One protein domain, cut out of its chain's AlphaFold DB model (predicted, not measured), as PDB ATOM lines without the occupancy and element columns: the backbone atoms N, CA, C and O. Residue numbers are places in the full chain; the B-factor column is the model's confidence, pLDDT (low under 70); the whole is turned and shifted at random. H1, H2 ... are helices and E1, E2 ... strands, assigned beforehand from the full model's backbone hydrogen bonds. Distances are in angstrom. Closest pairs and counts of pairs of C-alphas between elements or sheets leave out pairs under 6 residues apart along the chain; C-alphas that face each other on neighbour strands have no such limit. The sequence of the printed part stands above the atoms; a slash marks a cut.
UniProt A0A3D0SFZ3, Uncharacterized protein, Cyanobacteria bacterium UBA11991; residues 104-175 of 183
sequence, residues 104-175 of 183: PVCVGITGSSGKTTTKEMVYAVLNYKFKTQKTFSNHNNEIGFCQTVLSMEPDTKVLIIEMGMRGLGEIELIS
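Overview. This is residues 104 to 175 of the 183 residues of an uncharacterized protein of Cyanobacteria bacterium UBA11991 (UniProt A0A3D0SFZ3). A small sheet of three parallel strands has helices over both faces: the longest helix, H1, runs along one face, while H2 and the short H3 are over the other. E3 is in the middle of the sheet, between E1 and E2. The printed part has 72 residues with three named helices and three named strands, in the order E1, H1, E2, H2, E3, H3, and its class is mixed, helices and strands. It is compact, with a radius of gyration of the C-alphas of 11.4 A, and spans 32 by 23 by 20 A.

Along the chain. Find C-alpha 105 at (98.676, 153.258, 189.932); from there strand E1, residues 105 to 109, runs 13.3 A. Next comes helix H1, residues 115 to 126, 16.2 A long, from C-alpha 115 at (105.329, 140.122, 201.100). Strand E2, residues 132 to 134, covers 6.6 A, and helix H2, residues 142 to 150, covers 12.2 A. Strand E3, residues 158 to 162, runs 13.2 A. Helix H3, residues 170 to 174, covers 7.4 A and ends at C-alpha 174 at (93.286, 149.857, 197.958).

Arrangement. Look first at the sheet, in the order E1, E3, E2. E1 and E3 are parallel at 18 degrees, with N 107 and O 159 within hydrogen-bond range at 2.8 A. E3 and E2 are parallel at 14 degrees, with N 133 and O 158 within range at 2.9 A. H1 is on the sheet at a height of 8.4 A, over E3 and along the strands, at 3 degrees to E3 on the local plane; only just it is not over E2, on which 2 of its C-alphas fall. Its closest C-alphas to E3 are those of Lys 115 and Glu 162, 6.6 A apart. On the opposite face H2 is over E3 and, with 3 C-alphas, only just over E2; its closest C-alphas to E2 are those of Thr 148 and Lys 134, 6.7 A apart. H3, on the same face as H2, is only just over E1, with 3 C-alphas; the closest are those of Ile 174 and Cys 106, 7.0 A apart. H2 and H3 are close but not clearly touching, the C-alphas of Glu 142 and Glu 170 being closest at 7.8 A. E2, H2, E3 form a strand-helix-strand unit, two parallel neighbour strands with a helix between them along the chain, and E1, H1, E2 form a split one, with E3 between its strands; both crossovers are right-handed. In H1 and H2 every O i to N i+4 pair is within hydrogen-bond range; in H3 0 of 1 is, beside 2 of 2 O i to N i+3 pairs.

Size, cuts and confidence. The two C-alphas farthest apart, those of Lys 129 and Leu 168, are 33.3 A apart. The printed part has no cut and no long link. Its mean pLDDT is 86.6; look for values under 70 at residues 165 to 171 and 173 to 175.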
ATOM      1  N   PRO A 104      97.445 157.592 191.907       96.38
ATOM      2  CA  PRO A 104      98.554 156.765 191.442       96.38
ATOM      3  C   PRO A 104      98.071 155.375 191.006       96.38
ATOM      4  O   PRO A 104      97.057 154.863 191.487       96.38
ATOM      5  N   VAL A 105      98.863 154.696 190.173       95.31
ATOM      6  CA  VAL A 105      98.676 153.258 189.932       95.31
ATOM      7  C   VAL A 105      98.981 152.505 191.227       95.31
ATOM      8  O   VAL A 105     100.097 152.568 191.740       95.31
ATOM      9  N   CYS A 106      97.990 151.793 191.763       94.06
ATOM     10  CA  CYS A 106      98.121 151.066 193.022       94.06
ATOM     11  C   CYS A 106      98.502 149.595 192.790       94.06
ATOM     12  O   CYS A 106      97.833 148.888 192.038       94.06
ATOM     13  N   VAL A 107      99.536 149.120 193.487       93.38
ATOM     14  CA  VAL A 107      99.967 147.713 193.507       93.38
ATOM     15  C   VAL A 107      99.781 147.167 194.919       93.38
ATOM     16  O   VAL A 107     100.460 147.600 195.845       93.38
ATOM     17  N   GLY A 108      98.857 146.222 195.096       90.62
ATOM     18  CA  GLY A 108      98.638 145.540 196.373       90.62
ATOM     19  C   GLY A 108      99.483 144.274 196.491       90.62
ATOM     20  O   GLY A 108      99.462 143.435 195.593       90.62
ATOM     21  N   ILE A 109     100.201 144.119 197.602       89.50
ATOM     22  CA  ILE A 109     101.003 142.932 197.915       89.50
ATOM     23  C   ILE A 109     100.467 142.308 199.199       89.50
ATOM     24  O   ILE A 109     100.515 142.911 200.270       89.50
ATOM     25  N   THR A 110      99.971 141.079 199.086       86.38
ATOM     26  CA  THR A 110      99.393 140.296 200.186       86.38
ATOM     27  C   THR A 110      99.982 138.880 200.210       86.38
ATOM     28  O   THR A 110     100.772 138.517 199.340       86.38
ATOM     29  N   GLY A 111      99.629 138.086 201.220       79.88
ATOM     30  CA  GLY A 111     100.072 136.700 201.396       79.88
ATOM     31  C   GLY A 111     100.587 136.397 202.804       79.88
ATOM     32  O   GLY A 111     100.863 137.296 203.599       79.88
ATOM     33  N   SER A 112     100.749 135.116 203.129       77.38
ATOM     34  CA  SER A 112     101.252 134.659 204.436       77.38
ATOM     35  C   SER A 112     102.751 134.895 204.611       77.38
ATOM     36  O   SER A 112     103.191 135.273 205.695       77.38
ATOM     37  N   SER A 113     103.526 134.799 203.533       81.81
ATOM     38  CA  SER A 113     104.986 134.940 203.522       81.81
ATOM     39  C   SER A 113     105.478 135.694 202.281       81.81
ATOM     40  O   SER A 113     104.755 135.824 201.300       81.81
ATOM     41  N   GLY A 114     106.708 136.217 202.324       87.25
ATOM     42  CA  GLY A 114     107.378 136.823 201.160       87.25
ATOM     43  C   GLY A 114     106.955 138.251 200.795       87.25
ATOM     44  O   GLY A 114     107.662 138.902 200.035       87.25
ATOM     45  N   LYS A 115     105.872 138.779 201.382       90.00
ATOM     46  CA  LYS A 115     105.329 140.122 201.100       90.00
ATOM     47  C   LYS A 115     106.376 141.235 201.070       90.00
ATOM     48  O   LYS A 115     106.454 141.974 200.094       90.00
ATOM     49  N   THR A 116     107.188 141.340 202.120       88.56
ATOM     50  CA  THR A 116     108.202 142.392 202.229       88.56
ATOM     51  C   THR A 116     109.248 142.254 201.128       88.56
ATOM     52  O   THR A 116     109.525 143.225 200.436       88.56
ATOM     53  N   THR A 117     109.761 141.046 200.883       92.06
ATOM     54  CA  THR A 117     110.710 140.782 199.789       92.06
ATOM     55  C   THR A 117     110.109 141.132 198.428       92.06
ATOM     56  O   THR A 117     110.745 141.828 197.639       92.06
ATOM     57  N   THR A 118     108.865 140.724 198.163       94.12
ATOM     58  CA  THR A 118     108.159 141.055 196.920       94.12
ATOM     59  C   THR A 118     107.960 142.562 196.769       94.12
ATOM     60  O   THR A 118     108.219 143.095 195.693       94.12
ATOM     61  N   LYS A 119     107.573 143.275 197.834       94.12
ATOM     62  CA  LYS A 119     107.462 144.743 197.835       94.12
ATOM     63  C   LYS A 119     108.777 145.401 197.454       94.12
ATOM     64  O   LYS A 119     108.773 146.293 196.612       94.12
ATOM     65  N   GLU A 120     109.881 144.964 198.051       94.81
ATOM     66  CA  GLU A 120     111.205 145.517 197.762       94.81
ATOM     67  C   GLU A 120     111.623 145.280 196.305       94.81
ATOM     68  O   GLU A 120     112.075 146.210 195.639       94.81
ATOM     69  N   MET A 121     111.392 144.077 195.774       95.94
ATOM     70  CA  MET A 121     111.687 143.754 194.373       95.94
ATOM     71  C   MET A 121     110.839 144.578 193.396       95.94
ATOM     72  O   MET A 121     111.372 145.167 192.457       95.94
ATOM     73  N   VAL A 122     109.523 144.661 193.626       96.06
ATOM     74  CA  VAL A 122     108.611 145.451 192.782       96.06
ATOM     75  C   VAL A 122     108.978 146.935 192.838       96.06
ATOM     76  O   VAL A 122     109.019 147.598 191.801       96.06
ATOM     77  N   TYR A 123     109.297 147.451 194.026       96.75
ATOM     78  CA  TYR A 123     109.745 148.829 194.200       96.75
ATOM     79  C   TYR A 123     111.029 149.116 193.424       96.75
ATOM     80  O   TYR A 123     111.071 150.101 192.694       96.75
ATOM     81  N   ALA A 124     112.045 148.254 193.523       96.50
ATOM     82  CA  ALA A 124     113.312 148.438 192.818       96.50
ATOM     83  C   ALA A 124     113.124 148.560 191.295       96.50
ATOM     84  O   ALA A 124     113.763 149.394 190.657       96.50
ATOM     85  N   VAL A 125     112.209 147.774 190.719       96.94
ATOM     86  CA  VAL A 125     111.905 147.816 189.281       96.94
ATOM     87  C   VAL A 125     111.097 149.059 188.905       96.94
ATOM     88  O   VAL A 125     111.450 149.762 187.961       96.94
ATOM     89  N   LEU A 126     110.008 149.355 189.621       97.00
ATOM     90  CA  LEU A 126     109.115 150.463 189.256       97.00
ATOM     91  C   LEU A 126     109.754 151.831 189.512       97.00
ATOM     92  O   LEU A 126     109.594 152.742 188.696       97.00
ATOM     93  N   ASN A 127     110.542 151.951 190.583       96.69
ATOM     94  CA  ASN A 127     111.216 153.192 190.953       96.69
ATOM     95  C   ASN A 127     112.329 153.597 189.970       96.69
ATOM     96  O   ASN A 127     112.743 154.750 189.967       96.69
ATOM     97  N   TYR A 128     112.779 152.688 189.095       96.75
ATOM     98  CA  TYR A 128     113.718 153.021 188.020       96.75
ATOM     99  C   TYR A 128     113.134 154.024 187.012       96.75
ATOM    100  O   TYR A 128     113.858 154.844 186.457       96.75
ATOM    101  N   LYS A 129     111.819 153.959 186.760       96.31
ATOM    102  CA  LYS A 129     111.147 154.780 185.738       96.31
ATOM    103  C   LYS A 129     110.100 155.731 186.309       96.31
ATOM    104  O   LYS A 129     109.850 156.785 185.728       96.31
ATOM    105  N   PHE A 130     109.448 155.353 187.401       97.50
ATOM    106  CA  PHE A 130     108.310 156.075 187.948       97.50
ATOM    107  C   PHE A 130     108.593 156.509 189.377       97.50
ATOM    108  O   PHE A 130     109.076 155.712 190.179       97.50
ATOM    109  N   LYS A 131     108.196 157.734 189.734       97.62
ATOM    110  CA  LYS A 131     108.180 158.152 191.135       97.62
ATOM    111  C   LYS A 131     107.231 157.248 191.912       97.62
ATOM    112  O   LYS A 131     106.018 157.268 191.678       97.62
ATOM    113  N   THR A 132     107.805 156.419 192.772       97.50
ATOM    114  CA  THR A 132     107.095 155.326 193.426       97.50
ATOM    115  C   THR A 132     107.109 155.542 194.930       97.50
ATOM    116  O   THR A 132     108.168 155.725 195.523       97.50
ATOM    117  N   GLN A 133     105.937 155.466 195.552       97.31
ATOM    118  CA  GLN A 133     105.785 155.361 197.000       97.31
ATOM    119  C   GLN A 133     105.523 153.896 197.363       97.31
ATOM    120  O   GLN A 133     104.846 153.180 196.623       97.31
ATOM    121  N   LYS A 134     106.019 153.435 198.514       95.44
ATOM    122  CA  LYS A 134     105.706 152.100 199.044       95.44
ATOM    123  C   LYS A 134     105.428 152.125 200.543       95.44
ATOM    124  O   LYS A 134     105.926 153.013 201.233       95.44
ATOM    125  N   THR A 135     104.718 151.117 201.050       91.50
ATOM    126  CA  THR A 135     104.577 150.891 202.497       91.50
ATOM    127  C   THR A 135     105.942 150.858 203.179       91.50
ATOM    128  O   THR A 135     106.798 150.029 202.843       91.50
ATOM    129  N   PHE A 136     106.134 151.749 204.151       81.25
ATOM    130  CA  PHE A 136     107.382 151.845 204.901       81.25
ATOM    131  C   PHE A 136     107.546 150.646 205.842       81.25
ATOM    132  O   PHE A 136     106.598 150.260 206.526       81.25
ATOM    133  N   SER A 137     108.749 150.062 205.899       80.81
ATOM    134  CA  SER A 137     109.095 148.952 206.804       80.81
ATOM    135  C   SER A 137     107.997 147.863 206.863       80.81
ATOM    136  O   SER A 137     107.557 147.387 205.815       80.81
ATOM    137  N   ASN A 138     107.542 147.482 208.057       73.88
ATOM    138  CA  ASN A 138     106.465 146.526 208.323       73.88
ATOM    139  C   ASN A 138     105.132 147.203 208.712       73.88
ATOM    140  O   ASN A 138     104.288 146.573 209.350       73.88
ATOM    141  N   HIS A 139     104.919 148.469 208.333       83.06
ATOM    142  CA  HIS A 139     103.704 149.234 208.640       83.06
ATOM    143  C   HIS A 139     102.525 148.832 207.729       83.06
ATOM    144  O   HIS A 139     101.954 149.648 207.012       83.06
ATOM    145  N   ASN A 140     102.156 147.552 207.745       80.00
ATOM    146  CA  ASN A 140     101.145 146.943 206.870       80.00
ATOM    147  C   ASN A 140      99.722 146.936 207.464       80.00
ATOM    148  O   ASN A 140      98.867 146.168 207.026       80.00
ATOM    149  N   ASN A 141      99.472 147.786 208.464       85.94
ATOM    150  CA  ASN A 141      98.151 148.007 209.050       85.94
ATOM    151  C   ASN A 141      97.519 149.314 208.533       85.94
ATOM    152  O   ASN A 141      98.129 150.073 207.784       85.94
ATOM    153  N   GLU A 142      96.297 149.602 208.972       87.00
ATOM    154  CA  GLU A 142      95.519 150.784 208.570       87.00
ATOM    155  C   GLU A 142      96.238 152.114 208.843       87.00
ATOM    156  O   GLU A 142      96.205 153.019 208.013       87.00
ATOM    157  N   ILE A 143      96.921 152.238 209.988       89.19
ATOM    158  CA  ILE A 143      97.667 153.454 210.345       89.19
ATOM    159  C   ILE A 143      98.874 153.609 209.418       89.19
ATOM    160  O   ILE A 143      99.114 154.692 208.889       89.19
ATOM    161  N   GLY A 144      99.597 152.517 209.176       90.19
ATOM    162  CA  GLY A 144     100.726 152.474 208.260       90.19
ATOM    163  C   GLY A 144     100.350 152.787 206.814       90.19
ATOM    164  O   GLY A 144     101.075 153.505 206.122       90.19
ATOM    165  N   PHE A 145      99.177 152.326 206.374       91.25
ATOM    166  CA  PHE A 145      98.588 152.710 205.095       91.25
ATOM    167  C   PHE A 145      98.357 154.223 205.026       91.25
ATOM    168  O   PHE A 145      98.821 154.862 204.081       91.25
ATOM    169  N   CYS A 146      97.708 154.812 206.034       93.25
ATOM    170  CA  CYS A 146      97.481 156.255 206.069       93.25
ATOM    171  C   CYS A 146      98.788 157.046 206.036       93.25
ATOM    172  O   CYS A 146      98.906 157.981 205.249       93.25
ATOM    173  N   GLN A 147      99.779 156.650 206.838       93.00
ATOM    174  CA  GLN A 147     101.098 157.283 206.858       93.00
ATOM    175  C   GLN A 147     101.757 157.231 205.477       93.00
ATOM    176  O   GLN A 147     102.180 158.260 204.962       93.00
ATOM    177  N   THR A 148     101.764 156.053 204.850       93.81
ATOM    178  CA  THR A 148     102.351 155.836 203.520       93.81
ATOM    179  C   THR A 148     101.689 156.702 202.449       93.81
ATOM    180  O   THR A 148     102.365 157.261 201.590       93.81
ATOM    181  N   VAL A 149     100.359 156.792 202.478       94.75
ATOM    182  CA  VAL A 149      99.580 157.550 201.496       94.75
ATOM    183  C   VAL A 149      99.746 159.051 201.699       94.75
ATOM    184  O   VAL A 149      99.937 159.787 200.738       94.75
ATOM    185  N   LEU A 150      99.685 159.523 202.940       94.44
ATOM    186  CA  LEU A 150      99.758 160.952 203.240       94.44
ATOM    187  C   LEU A 150     101.178 161.516 203.125       94.44
ATOM    188  O   LEU A 150     101.327 162.730 203.031       94.44
ATOM    189  N   SER A 151     102.197 160.653 203.074       92.94
ATOM    190  CA  SER A 151     103.570 161.032 202.736       92.94
ATOM    191  C   SER A 151     103.866 161.023 201.231       92.94
ATOM    192  O   SER A 151     105.010 161.254 200.854       92.94
ATOM    193  N   MET A 152     102.895 160.697 200.364       94.69
ATOM    194  CA  MET A 152     103.107 160.752 198.915       94.69
ATOM    195  C   MET A 152     103.376 162.183 198.460       94.69
ATOM    196  O   MET A 152     102.666 163.113 198.841       94.69
ATOM    197  N   GLU A 153     104.338 162.342 197.557       93.94
ATOM    198  CA  GLU A 153     104.492 163.596 196.826       93.94
ATOM    199  C   GLU A 153     103.409 163.733 195.737       93.94
ATOM    200  O   GLU A 153     102.967 162.714 195.190       93.94
ATOM    201  N   PRO A 154     102.980 164.960 195.377       93.56
ATOM    202  CA  PRO A 154     101.857 165.170 194.457       93.56
ATOM    203  C   PRO A 154     102.017 164.573 193.049       93.56
ATOM    204  O   PRO A 154     101.033 164.336 192.356       93.56
ATOM    205  N   ASP A 155     103.251 164.336 192.610       96.00
ATOM    206  CA  ASP A 155     103.622 163.768 191.311       96.00
ATOM    207  C   ASP A 155     103.894 162.250 191.359       96.00
ATOM    208  O   ASP A 155     104.275 161.669 190.338       96.00
ATOM    209  N   THR A 156     103.667 161.598 192.510       97.81
ATOM    210  CA  THR A 156     103.776 160.139 192.681       97.81
ATOM    211  C   THR A 156     102.933 159.409 191.634       97.81
ATOM    212  O   THR A 156     101.741 159.667 191.478       97.81
ATOM    213  N   LYS A 157     103.548 158.471 190.907       97.88
ATOM    214  CA  LYS A 157     102.909 157.730 189.804       97.88
ATOM    215  C   LYS A 157     102.473 156.328 190.199       97.88
ATOM    216  O   LYS A 157     101.497 155.820 189.651       97.88
ATOM    217  N   VAL A 158     103.191 155.712 191.131       97.88
ATOM    218  CA  VAL A 158     102.939 154.346 191.590       97.88
ATOM    219  C   VAL A 158     102.910 154.322 193.113       97.88
ATOM    220  O   VAL A 158     103.776 154.902 193.762       97.88
ATOM    221  N   LEU A 159     101.931 153.618 193.674       96.81
ATOM    222  CA  LEU A 159     101.800 153.365 195.102       96.81
ATOM    223  C   LEU A 159     101.777 151.852 195.354       96.81
ATOM    224  O   LEU A 159     100.837 151.168 194.956       96.81
ATOM    225  N   ILE A 160     102.795 151.330 196.033       95.25
ATOM    226  CA  ILE A 160     102.895 149.913 196.400       95.25
ATOM    227  C   ILE A 160     102.470 149.744 197.859       95.25
ATOM    228  O   ILE A 160     103.141 150.236 198.766       95.25
ATOM    229  N   ILE A 161     101.385 149.017 198.106       92.25
ATOM    230  CA  ILE A 161     100.871 148.774 199.454       92.25
ATOM    231  C   ILE A 161     101.115 147.319 199.849       92.25
ATOM    232  O   ILE A 161     100.593 146.400 199.223       92.25
ATOM    233  N   GLU A 162     101.892 147.117 200.912       89.69
ATOM    234  CA  GLU A 162     102.001 145.831 201.598       89.69
ATOM    235  C   GLU A 162     100.891 145.705 202.639       89.69
ATOM    236  O   GLU A 162     100.705 146.595 203.468       89.69
ATOM    237  N   MET A 163     100.178 144.585 202.596       81.06
ATOM    238  CA  MET A 163      98.973 144.343 203.380       81.06
ATOM    239  C   MET A 163      99.167 143.123 204.272       81.06
ATOM    240  O   MET A 163      99.816 142.145 203.886       81.06
ATOM    241  N   GLY A 164      98.631 143.189 205.485       73.31
ATOM    242  CA  GLY A 164      98.592 142.053 206.388       73.31
ATOM    243  C   GLY A 164      97.640 140.955 205.901       73.31
ATOM    244  O   GLY A 164      97.132 140.948 204.783       73.31
ATOM    245  N   MET A 165      97.420 139.967 206.763       60.88
ATOM    246  CA  MET A 165      96.321 139.001 206.620       60.88
ATOM    247  C   MET A 165      95.278 139.205 207.729       60.88
ATOM    248  O   MET A 165      94.598 138.257 208.114       60.88
ATOM    249  N   ARG A 166      95.211 140.399 208.337       57.94
ATOM    250  CA  ARG A 166      94.551 140.564 209.639       57.94
ATOM    251  C   ARG A 166      93.059 140.897 209.552       57.94
ATOM    252  O   ARG A 166      92.414 140.883 210.594       57.94
ATOM    253  N   GLY A 167      92.464 141.070 208.366       53.12
ATOM    254  CA  GLY A 167      91.000 141.121 208.269       53.12
ATOM    255  C   GLY A 167      90.389 141.319 206.879       53.12
ATOM    256  O   GLY A 167      91.013 141.828 205.949       53.12
ATOM    257  N   LEU A 168      89.110 140.936 206.776       45.97
ATOM    258  CA  LEU A 168      88.178 141.329 205.715       45.97
ATOM    259  C   LEU A 168      88.011 142.859 205.751       45.97
ATOM    260  O   LEU A 168      87.442 143.387 206.698       45.97
ATOM    261  N   GLY A 169      88.536 143.569 204.753       57.16
ATOM    262  CA  GLY A 169      88.456 145.036 204.661       57.16
ATOM    263  C   GLY A 169      89.749 145.691 204.182       57.16
ATOM    264  O   GLY A 169      89.715 146.773 203.605       57.16
ATOM    265  N   GLU A 170      90.888 145.001 204.305       62.84
ATOM    266  CA  GLU A 170      92.167 145.520 203.816       62.84
ATOM    267  C   GLU A 170      92.099 145.798 202.302       62.84
ATOM    268  O   GLU A 170      92.455 146.887 201.858       62.84
ATOM    269  N   ILE A 171      91.560 144.870 201.500       64.38
ATOM    270  CA  ILE A 171      91.418 145.043 200.039       64.38
ATOM    271  C   ILE A 171      90.600 146.300 199.695       64.38
ATOM    272  O   ILE A 171      90.863 146.957 198.690       64.38
ATOM    273  N   GLU A 172      89.635 146.678 200.533       70.50
ATOM    274  CA  GLU A 172      88.804 147.862 200.315       70.50
ATOM    275  C   GLU A 172      89.604 149.171 200.447       70.50
ATOM    276  O   GLU A 172      89.317 150.136 199.743       70.50
ATOM    277  N   LEU A 173      90.686 149.187 201.239       66.44
ATOM    278  CA  LEU A 173      91.576 150.351 201.379       66.44
ATOM    279  C   LEU A 173      92.292 150.708 200.066       66.44
ATOM    280  O   LEU A 173      92.536 151.889 199.776       66.44
ATOM    281  N   ILE A 174      92.608 149.698 199.252       64.56
ATOM    282  CA  ILE A 174      93.286 149.857 197.958       64.56
ATOM    283  C   ILE A 174      92.330 149.805 196.760       64.56
ATOM    284  O   ILE A 174      92.687 150.269 195.681       64.56
ATOM    285  N   SER A 175      91.118 149.269 196.926       57.78
ATOM    286  CA  SER A 175      90.170 149.100 195.826       57.78
ATOM    287  C   SER A 175      89.596 150.440 195.353       57.78
ATOM    288  O   SER A 175      89.048 151.220 196.129       57.78
TER     289      SER A 175